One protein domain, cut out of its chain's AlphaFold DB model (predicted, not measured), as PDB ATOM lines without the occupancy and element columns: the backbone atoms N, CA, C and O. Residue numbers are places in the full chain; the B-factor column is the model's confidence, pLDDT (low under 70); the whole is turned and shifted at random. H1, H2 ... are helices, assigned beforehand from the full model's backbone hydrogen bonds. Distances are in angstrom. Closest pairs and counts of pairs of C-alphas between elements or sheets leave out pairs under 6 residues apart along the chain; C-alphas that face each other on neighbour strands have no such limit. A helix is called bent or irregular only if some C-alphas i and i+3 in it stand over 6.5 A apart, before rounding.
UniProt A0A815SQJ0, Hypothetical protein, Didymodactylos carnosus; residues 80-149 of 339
ATOM      1  N   GLU A  80     278.959 294.338 287.686       86.81
ATOM      2  CA  GLU A  80     278.400 293.240 288.480       86.81
ATOM      3  C   GLU A  80     278.711 293.381 289.979       86.81
ATOM      4  O   GLU A  80     277.877 293.048 290.827       86.81
ATOM      5  N   THR A  81     279.904 293.863 290.328       86.12
ATOM      6  CA  THR A  81     280.321 294.039 291.726       86.12
ATOM      7  C   THR A  81     279.572 295.194 292.380       86.12
ATOM      8  O   THR A  81     279.052 295.028 293.487       86.12
ATOM      9  N   ILE A  82     279.434 296.329 291.686       82.06
ATOM     10  CA  ILE A  82     278.614 297.460 292.140       82.06
ATOM     11  C   ILE A  82     277.176 297.003 292.399       82.06
ATOM     12  O   ILE A  82     276.602 297.342 293.437       82.06
ATOM     13  N   GLU A  83     276.601 296.211 291.495       85.81
ATOM     14  CA  GLU A  83     275.232 295.725 291.646       85.81
ATOM     15  C   GLU A  83     275.080 294.794 292.858       85.81
ATOM     16  O   GLU A  83     274.184 294.979 293.684       85.81
ATOM     17  N   LYS A  84     276.014 293.856 293.056       87.06
ATOM     18  CA  LYS A  84     276.025 292.985 294.246       87.06
ATOM     19  C   LYS A  84     276.148 293.784 295.547       87.06
ATOM     20  O   LYS A  84     275.458 293.472 296.518       87.06
ATOM     21  N   VAL A  85     276.981 294.827 295.571       89.94
ATOM     22  CA  VAL A  85     277.127 295.718 296.735       89.94
ATOM     23  C   VAL A  85     275.827 296.473 297.016       89.94
ATOM     24  O   VAL A  85     275.417 296.557 298.175       89.94
ATOM     25  N   LYS A  86     275.141 296.978 295.981       86.06
ATOM     26  CA  LYS A  86     273.835 297.639 296.130       86.06
ATOM     27  C   LYS A  86     272.783 296.694 296.706       86.06
ATOM     28  O   LYS A  86     272.119 297.065 297.671       86.06
ATOM     29  N   ILE A  87     272.681 295.472 296.181       87.50
ATOM     30  CA  ILE A  87     271.743 294.453 296.680       87.50
ATOM     31  C   ILE A  87     272.023 294.136 298.155       87.50
ATOM     32  O   ILE A  87     271.105 294.142 298.976       87.50
ATOM     33  N   ALA A  88     273.288 293.905 298.519       89.56
ATOM     34  CA  ALA A  88     273.666 293.619 299.900       89.56
ATOM     35  C   ALA A  88     273.358 294.797 300.843       89.56
ATOM     36  O   ALA A  88     272.877 294.595 301.963       89.56
ATOM     37  N   ALA A  89     273.603 296.031 300.392       89.50
ATOM     38  CA  ALA A  89     273.271 297.232 301.148       89.50
ATOM     39  C   ALA A  89     271.757 297.365 301.362       89.50
ATOM     40  O   ALA A  89     271.335 297.685 302.474       89.50
ATOM     41  N   GLU A  90     270.942 297.084 300.344       92.50
ATOM     42  CA  GLU A  90     269.483 297.164 300.455       92.50
ATOM     43  C   GLU A  90     268.929 296.113 301.421       92.50
ATOM     44  O   GLU A  90     268.201 296.447 302.354       92.50
ATOM     45  N   GLN A  91     269.391 294.867 301.324       92.44
ATOM     46  CA  GLN A  91     269.023 293.815 302.279       92.44
ATOM     47  C   GLN A  91     269.398 294.182 303.723       92.44
ATOM     48  O   GLN A  91     268.648 293.913 304.670       92.44
ATOM     49  N   ALA A  92     270.556 294.821 303.923       91.38
ATOM     50  CA  ALA A  92     270.961 295.305 305.237       91.38
ATOM     51  C   ALA A  92     270.038 296.428 305.748       91.38
ATOM     52  O   ALA A  92     269.699 296.436 306.936       91.38
ATOM     53  N   ARG A  93     269.596 297.343 304.871       93.12
ATOM     54  CA  ARG A  93     268.627 298.402 305.206       93.12
ATOM     55  C   ARG A  93     267.275 297.822 305.592       93.12
ATOM     56  O   ARG A  93     266.767 298.171 306.657       93.12
ATOM     57  N   GLU A  94     266.729 296.902 304.802       93.62
ATOM     58  CA  GLU A  94     265.457 296.233 305.098       93.62
ATOM     59  C   GLU A  94     265.504 295.522 306.455       93.62
ATOM     60  O   GLU A  94     264.617 295.689 307.299       93.62
ATOM     61  N   LYS A  95     266.589 294.783 306.716       92.62
ATOM     62  CA  LYS A  95     266.799 294.110 308.001       92.62
ATOM     63  C   LYS A  95     266.889 295.107 309.155       92.62
ATOM     64  O   LYS A  95     266.312 294.859 310.214       92.62
ATOM     65  N   ALA A  96     267.586 296.227 308.969       89.88
ATOM     66  CA  ALA A  96     267.679 297.274 309.981       89.88
ATOM     67  C   ALA A  96     266.303 297.887 310.280       89.88
ATOM     68  O   ALA A  96     265.927 297.982 311.448       89.88
ATOM     69  N   VAL A  97     265.524 298.230 309.251       90.19
ATOM     70  CA  VAL A  97     264.159 298.761 309.399       90.19
ATOM     71  C   VAL A  97     263.264 297.766 310.133       90.19
ATOM     72  O   VAL A  97     262.567 298.152 311.072       90.19
ATOM     73  N   LYS A  98     263.321 296.479 309.772       91.25
ATOM     74  CA  LYS A  98     262.564 295.428 310.457       91.25
ATOM     75  C   LYS A  98     262.928 295.349 311.940       91.25
ATOM     76  O   LYS A  98     262.040 295.411 312.780       91.25
ATOM     77  N   LEU A  99     264.221 295.318 312.275       89.56
ATOM     78  CA  LEU A  99     264.683 295.292 313.668       89.56
ATOM     79  C   LEU A  99     264.258 296.540 314.460       89.56
ATOM     80  O   LEU A  99     263.922 296.429 315.638       89.56
ATOM     81  N   ILE A 100     264.264 297.723 313.833       85.94
ATOM     82  CA  ILE A 100     263.768 298.965 314.449       85.94
ATOM     83  C   ILE A 100     262.271 298.847 314.743       85.94
ATOM     84  O   ILE A 100     261.829 299.179 315.846       85.94
ATOM     85  N   ASN A 101     261.495 298.377 313.768       87.75
ATOM     86  CA  ASN A 101     260.050 298.251 313.895       87.75
ATOM     87  C   ASN A 101     259.665 297.193 314.932       87.75
ATOM     88  O   ASN A 101     258.856 297.494 315.805       87.75
ATOM     89  N   ASP A 102     260.281 296.012 314.904       87.62
ATOM     90  CA  ASP A 102     260.025 294.930 315.861       87.62
ATOM     91  C   ASP A 102     260.280 295.405 317.301       87.62
ATOM     92  O   ASP A 102     259.403 295.284 318.161       87.62
ATOM     93  N   LYS A 103     261.414 296.080 317.544       84.50
ATOM     94  CA  LYS A 103     261.715 296.696 318.848       84.50
ATOM     95  C   LYS A 103     260.676 297.740 319.257       84.50
ATOM     96  O   LYS A 103     260.265 297.795 320.417       84.50
ATOM     97  N   ARG A 104     260.238 298.584 318.318       83.62
ATOM     98  CA  ARG A 104     259.204 299.597 318.573       83.62
ATOM     99  C   ARG A 104     257.861 298.947 318.929       83.62
ATOM    100  O   ARG A 104     257.182 299.440 319.830       83.62
ATOM    101  N   TYR A 105     257.486 297.854 318.266       84.81
ATOM    102  CA  TYR A 105     256.264 297.105 318.567       84.81
ATOM    103  C   TYR A 105     256.330 296.397 319.922       84.81
ATOM    104  O   TYR A 105     255.351 296.440 320.665       84.81
ATOM    105  N   GLU A 106     257.464 295.791 320.279       84.44
ATOM    106  CA  GLU A 106     257.673 295.204 321.608       84.44
ATOM    107  C   GLU A 106     257.520 296.244 322.716       84.44
ATOM    108  O   GLU A 106     256.701 296.051 323.614       84.44
ATOM    109  N   GLY A 107     258.201 297.388 322.596       83.00
ATOM    110  CA  GLY A 107     258.063 298.480 323.563       83.00
ATOM    111  C   GLY A 107     256.622 298.988 323.678       83.00
ATOM    112  O   GLY A 107     256.125 299.203 324.781       83.00
ATOM    113  N   LYS A 108     255.907 299.114 322.550       85.88
ATOM    114  CA  LYS A 108     254.491 299.518 322.545       85.88
ATOM    115  C   LYS A 108     253.587 298.492 323.238       85.88
ATOM    116  O   LYS A 108     252.661 298.895 323.937       85.88
ATOM    117  N   ARG A 109     253.833 297.189 323.057       86.38
ATOM    118  CA  ARG A 109     253.065 296.120 323.719       86.38
ATOM    119  C   ARG A 109     253.281 296.115 325.227       86.38
ATOM    120  O   ARG A 109     252.301 296.097 325.962       86.38
ATOM    121  N   GLU A 110     254.531 296.184 325.682       84.75
ATOM    122  CA  GLU A 110     254.840 296.237 327.119       84.75
ATOM    123  C   GLU A 110     254.208 297.479 327.775       84.75
ATOM    124  O   GLU A 110     253.626 297.387 328.856       84.75
ATOM    125  N   PHE A 111     254.210 298.621 327.073       85.12
ATOM    126  CA  PHE A 111     253.539 299.837 327.536       85.12
ATOM    127  C   PHE A 111     252.008 299.692 327.615       85.12
ATOM    128  O   PHE A 111     251.381 300.202 328.543       85.12
ATOM    129  N   ALA A 112     251.390 298.989 326.662       86.25
ATOM    130  CA  ALA A 112     249.949 298.742 326.670       86.25
ATOM    131  C   ALA A 112     249.521 297.859 327.854       86.25
ATOM    132  O   ALA A 112     248.501 298.144 328.476       86.25
ATOM    133  N   ILE A 113     250.315 296.836 328.197       86.38
ATOM    134  CA  ILE A 113     250.044 295.945 329.336       86.38
ATOM    135  C   ILE A 113     250.023 296.742 330.640       86.38
ATOM    136  O   ILE A 113     249.023 296.715 331.356       86.38
ATOM    137  N   ILE A 114     251.081 297.512 330.920       88.44
ATOM    138  CA  ILE A 114     251.132 298.303 332.156       88.44
ATOM    139  C   ILE A 114     250.056 299.395 332.184       88.44
ATOM    140  O   ILE A 114     249.488 299.661 333.236       88.44
ATOM    141  N   SER A 115     249.723 299.990 331.031       87.12
ATOM    142  CA  SER A 115     248.626 300.962 330.936       87.12
ATOM    143  C   SER A 115     247.283 300.327 331.307       87.12
ATOM    144  O   SER A 115     246.502 300.942 332.026       87.12
ATOM    145  N   GLY A 116     247.030 299.093 330.859       88.25
ATOM    146  CA  GLY A 116     245.834 298.335 331.226       88.25
ATOM    147  C   GLY A 116     245.771 298.028 332.721       88.25
ATOM    148  O   GLY A 116     244.760 298.320 333.353       88.25
ATOM    149  N   GLU A 117     246.866 297.520 333.301       88.62
ATOM    150  CA  GLU A 117     246.943 297.239 334.744       88.62
ATOM    151  C   GLU A 117     246.681 298.493 335.594       88.62
ATOM    152  O   GLU A 117     245.922 298.438 336.561       88.62
ATOM    153  N   LEU A 118     247.270 299.631 335.208       87.69
ATOM    154  CA  LEU A 118     247.080 300.911 335.892       87.69
ATOM    155  C   LEU A 118     245.629 301.401 335.814       87.69
ATOM    156  O   LEU A 118     245.109 301.906 336.809       87.69
ATOM    157  N   CYS A 119     244.973 301.261 334.658       82.44
ATOM    158  CA  CYS A 119     243.563 301.621 334.506       82.44
ATOM    159  C   CYS A 119     242.668 300.746 335.388       82.44
ATOM    160  O   CYS A 119     241.892 301.287 336.172       82.44
ATOM    161  N   SER A 120     242.822 299.419 335.327       85.75
ATOM    162  CA  SER A 120     242.011 298.496 336.128       85.75
ATOM    163  C   SER A 120     242.212 298.696 337.630       85.75
ATOM    164  O   SER A 120     241.233 298.722 338.368       85.75
ATOM    165  N   GLY A 121     243.453 298.903 338.086       88.69
ATOM    166  CA  GLY A 121     243.725 299.200 339.494       88.69
ATOM    167  C   GLY A 121     243.120 300.530 339.944       88.69
ATOM    168  O   GLY A 121     242.574 300.633 341.039       88.69
ATOM    169  N   LYS A 122     243.162 301.559 339.090       83.94
ATOM    170  CA  LYS A 122     242.552 302.859 339.390       83.94
ATOM    171  C   LYS A 122     241.023 302.786 339.465       83.94
ATOM    172  O   LYS A 122     240.438 303.481 340.289       83.94
ATOM    173  N   GLU A 123     240.396 301.993 338.600       87.62
ATOM    174  CA  GLU A 123     238.943 301.797 338.569       87.62
ATOM    175  C   GLU A 123     238.437 300.964 339.749       87.62
ATOM    176  O   GLU A 123     237.396 301.299 340.308       87.62
ATOM    177  N   SER A 124     239.164 299.914 340.148       89.88
ATOM    178  CA  SER A 124     238.785 299.101 341.308       89.88
ATOM    179  C   SER A 124     239.013 299.829 342.632       89.88
ATOM    180  O   SER A 124     238.252 299.632 343.571       89.88
ATOM    181  N   GLY A 125     240.048 300.673 342.720       85.12
ATOM    182  CA  GLY A 125     240.439 301.352 343.959       85.12
ATOM    183  C   GLY A 125     241.134 300.445 344.985       85.12
ATOM    184  O   GLY A 125     241.584 300.943 346.012       85.12
ATOM    185  N   ASP A 126     241.287 299.155 344.680       84.81
ATOM    186  CA  ASP A 126     241.787 298.109 345.585       84.81
ATOM    187  C   ASP A 126     243.309 297.891 345.491       84.81
ATOM    188  O   ASP A 126     243.820 296.822 345.824       84.81
ATOM    189  N   TYR A 127     244.054 298.886 345.006       88.62
ATOM    190  CA  TYR A 127     245.503 298.771 344.879       88.62
ATOM    191  C   TYR A 127     246.216 298.968 346.222       88.62
ATOM    192  O   TYR A 127     245.829 299.774 347.066       88.62
ATOM    193  N   THR A 128     247.329 298.267 346.379       90.81
ATOM    194  CA  THR A 128     248.177 298.268 347.576       90.81
ATOM    195  C   THR A 128     249.518 298.957 347.321       90.81
ATOM    196  O   THR A 128     249.950 299.155 346.179       90.81
ATOM    197  N   GLU A 129     250.257 299.272 348.386       91.81
ATOM    198  CA  GLU A 129     251.621 299.806 348.292       91.81
ATOM    199  C   GLU A 129     252.561 298.857 347.531       91.81
ATOM    200  O   GLU A 129     253.515 299.299 346.883       91.81
ATOM    201  N   LEU A 130     252.282 297.550 347.575       89.75
ATOM    202  CA  LEU A 130     253.040 296.534 346.854       89.75
ATOM    203  C   LEU A 130     252.851 296.659 345.334       89.75
ATOM    204  O   LEU A 130     253.830 296.583 344.586       89.75
ATOM    205  N   GLU A 131     251.625 296.899 344.872       91.31
ATOM    206  CA  GLU A 131     251.303 297.065 343.448       91.31
ATOM    207  C   GLU A 131     251.823 298.394 342.902       91.31
ATOM    208  O   GLU A 131     252.454 298.416 341.843       91.31
ATOM    209  N   LEU A 132     251.692 299.481 343.672       90.88
ATOM    210  CA  LEU A 132     252.289 300.775 343.329       90.88
ATOM    211  C   LEU A 132     253.812 300.671 343.169       90.88
ATOM    212  O   LEU A 132     254.387 301.198 342.209       90.88
ATOM    213  N   LYS A 133     254.479 299.947 344.078       93.88
ATOM    214  CA  LYS A 133     255.920 299.682 343.990       93.88
ATOM    215  C   LYS A 133     256.260 298.840 342.759       93.88
ATOM    216  O   LYS A 133     257.219 299.169 342.059       93.88
ATOM    217  N   ARG A 134     255.468 297.801 342.461       93.94
ATOM    218  CA  ARG A 134     255.644 296.944 341.276       93.94
ATOM    219  C   ARG A 134     255.557 297.749 339.981       93.94
ATOM    220  O   ARG A 134     256.468 297.664 339.160       93.94
ATOM    221  N   TRP A 135     254.512 298.555 339.802       93.06
ATOM    222  CA  TRP A 135     254.340 299.373 338.597       93.06
ATOM    223  C   TRP A 135     255.433 300.430 338.453       93.06
ATOM    224  O   TRP A 135     255.967 300.615 337.362       93.06
ATOM    225  N   THR A 136     255.823 301.077 339.554       92.31
ATOM    226  CA  THR A 136     256.909 302.070 339.548       92.31
ATOM    227  C   THR A 136     258.229 301.454 339.090       92.31
ATOM    228  O   THR A 136     258.950 302.052 338.289       92.31
ATOM    229  N   GLU A 137     258.551 300.256 339.575       93.62
ATOM    230  CA  GLU A 137     259.770 299.554 339.177       93.62
ATOM    231  C   GLU A 137     259.710 299.099 337.714       93.62
ATOM    232  O   GLU A 137     260.662 299.295 336.958       93.62
ATOM    233  N   HIS A 138     258.559 298.595 337.267       91.62
ATOM    234  CA  HIS A 138     258.368 298.173 335.882       91.62
ATOM    235  C   HIS A 138     258.501 299.353 334.896       91.62
ATOM    236  O   HIS A 138     259.156 299.225 333.859       91.62
ATOM    237  N   LEU A 139     257.995 300.544 335.249       90.62
ATOM    238  CA  LEU A 139     258.195 301.776 334.469       90.62
ATOM    239  C   LEU A 139     259.671 302.197 334.393       90.62
ATOM    240  O   LEU A 139     260.131 302.640 333.336       90.62
ATOM    241  N   LYS A 140     260.436 302.052 335.484       92.38
ATOM    242  CA  LYS A 140     261.884 302.331 335.480       92.38
ATOM    243  C   LYS A 140     262.638 301.371 334.563       92.38
ATOM    244  O   LYS A 140     263.479 301.820 333.783       92.38
ATOM    245  N   GLN A 141     262.316 300.081 334.621       89.19
ATOM    246  CA  GLN A 141     262.931 299.060 333.770       89.19
ATOM    247  C   GLN A 141     262.626 299.302 332.288       89.19
ATOM    248  O   GLN A 141     263.541 299.276 331.464       89.19
ATOM    249  N   LEU A 142     261.374 299.628 331.953       86.50
ATOM    250  CA  LEU A 142     260.976 299.998 330.593       86.50
ATOM    251  C   LEU A 142     261.757 301.212 330.087       86.50
ATOM    252  O   LEU A 142     262.321 301.176 328.991       86.50
ATOM    253  N   LYS A 143     261.866 302.261 330.908       87.19
ATOM    254  CA  LYS A 143     262.644 303.460 330.575       87.19
ATOM    255  C   LYS A 143     264.112 303.125 330.289       87.19
ATOM    256  O   LYS A 143     264.650 303.592 329.287       87.19
ATOM    257  N   ALA A 144     264.742 302.295 331.121       86.12
ATOM    258  CA  ALA A 144     266.130 301.878 330.930       86.12
ATOM    259  C   ALA A 144     266.316 301.050 329.645       86.12
ATOM    260  O   ALA A 144     267.214 301.333 328.852       86.12
ATOM    261  N   LYS A 145     265.422 300.088 329.385       84.38
ATOM    262  CA  LYS A 145     265.446 299.220 328.194       84.38
ATOM    263  C   LYS A 145     265.294 300.008 326.890       84.38
ATOM    264  O   LYS A 145     265.951 299.696 325.893       84.38
ATOM    265  N   MET A 146     264.472 301.060 326.893       76.94
ATOM    266  CA  MET A 146     264.334 301.969 325.749       76.94
ATOM    267  C   MET A 146     265.600 302.801 325.509       76.94
ATOM    268  O   MET A 146     265.937 303.075 324.360       76.94
ATOM    269  N   GLN A 147     266.318 303.176 326.570       79.06
ATOM    270  CA  GLN A 147     267.548 303.970 326.480       79.06
ATOM    271  C   GLN A 147     268.780 303.143 326.073       79.06
ATOM    272  O   GLN A 147     269.670 303.675 325.417       79.06
ATOM    273  N   SER A 148     268.839 301.851 326.409       74.38
ATOM    274  CA  SER A 148     270.007 300.989 326.151       74.38
ATOM    275  C   SER A 148     269.993 300.265 324.795       74.38
ATOM    276  O   SER A 148     270.922 299.529 324.469       74.38
ATOM    277  N   SER A 149     268.931 300.411 324.003       66.50
ATOM    278  CA  SER A 149     268.706 299.599 322.803       66.50
ATOM    279  C   SER A 149     269.326 300.206 321.539       66.50
ATOM    280  O   SER A 149     268.612 300.710 320.675       66.50
TER     281      SER A 149
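This is residues 80 to 149 of the 339 residues of the protein "Hypothetical protein" of Didymodactylos carnosus (UniProt A0A815SQJ0). This is a lopsided helical hairpin: one very long, nearly straight helix, H1, with the shorter H2 folded back along its later part after a tight turn. The first part of H1, residues 80 to 99, sticks out alone as a long arm beyond the paired part. The printed part has 70 residues with two named helices, H1 then H2, and no named strand; the class is all helix. The whole is extended, with a radius of gyration of the C-alphas of 20.0 A, and its C-alphas span 68 by 20 by 9 A, the outline of a rod.

H1 runs from Glu 80 to Ser 124, 45 residues, and measures 66.3 A from first to last C-alpha. It begins with C-alpha 80 at (278.400, 293.240, 288.480) and ends with C-alpha 124 at (238.785, 299.101, 341.308). After a tight link of 4 residues, H2 covers residues 129 to 147, 19 residues and 27.3 A long, and ends with C-alpha 147 at (267.548, 303.970, 326.480).

H1 and H2 form a helical hairpin. Their lines stand at a shallow tilt of 14 degrees, and they run opposite ways. They touch, with 5 pairs of C-alphas within 8 A; the closest are the C-alphas of Ile 114 and Trp 135, 7.3 A apart. H1 touches H2 with residues 107 to 118 alone. The centres of the two helices are 21.0 A apart. In H1 and H2 every O i to N i+4 pair is within hydrogen-bond range. Neither helix is bent.

The two C-alphas farthest apart are those of Glu 80 and Asp 126, at 68.0 A. Without residues 80 to 99, which stand free, the body of 50 residues spans 38 by 16 by 8 A. The printed part has no cut and no long link. The mean pLDDT of the printed part is 87.5, and residue 149 alone is under 70.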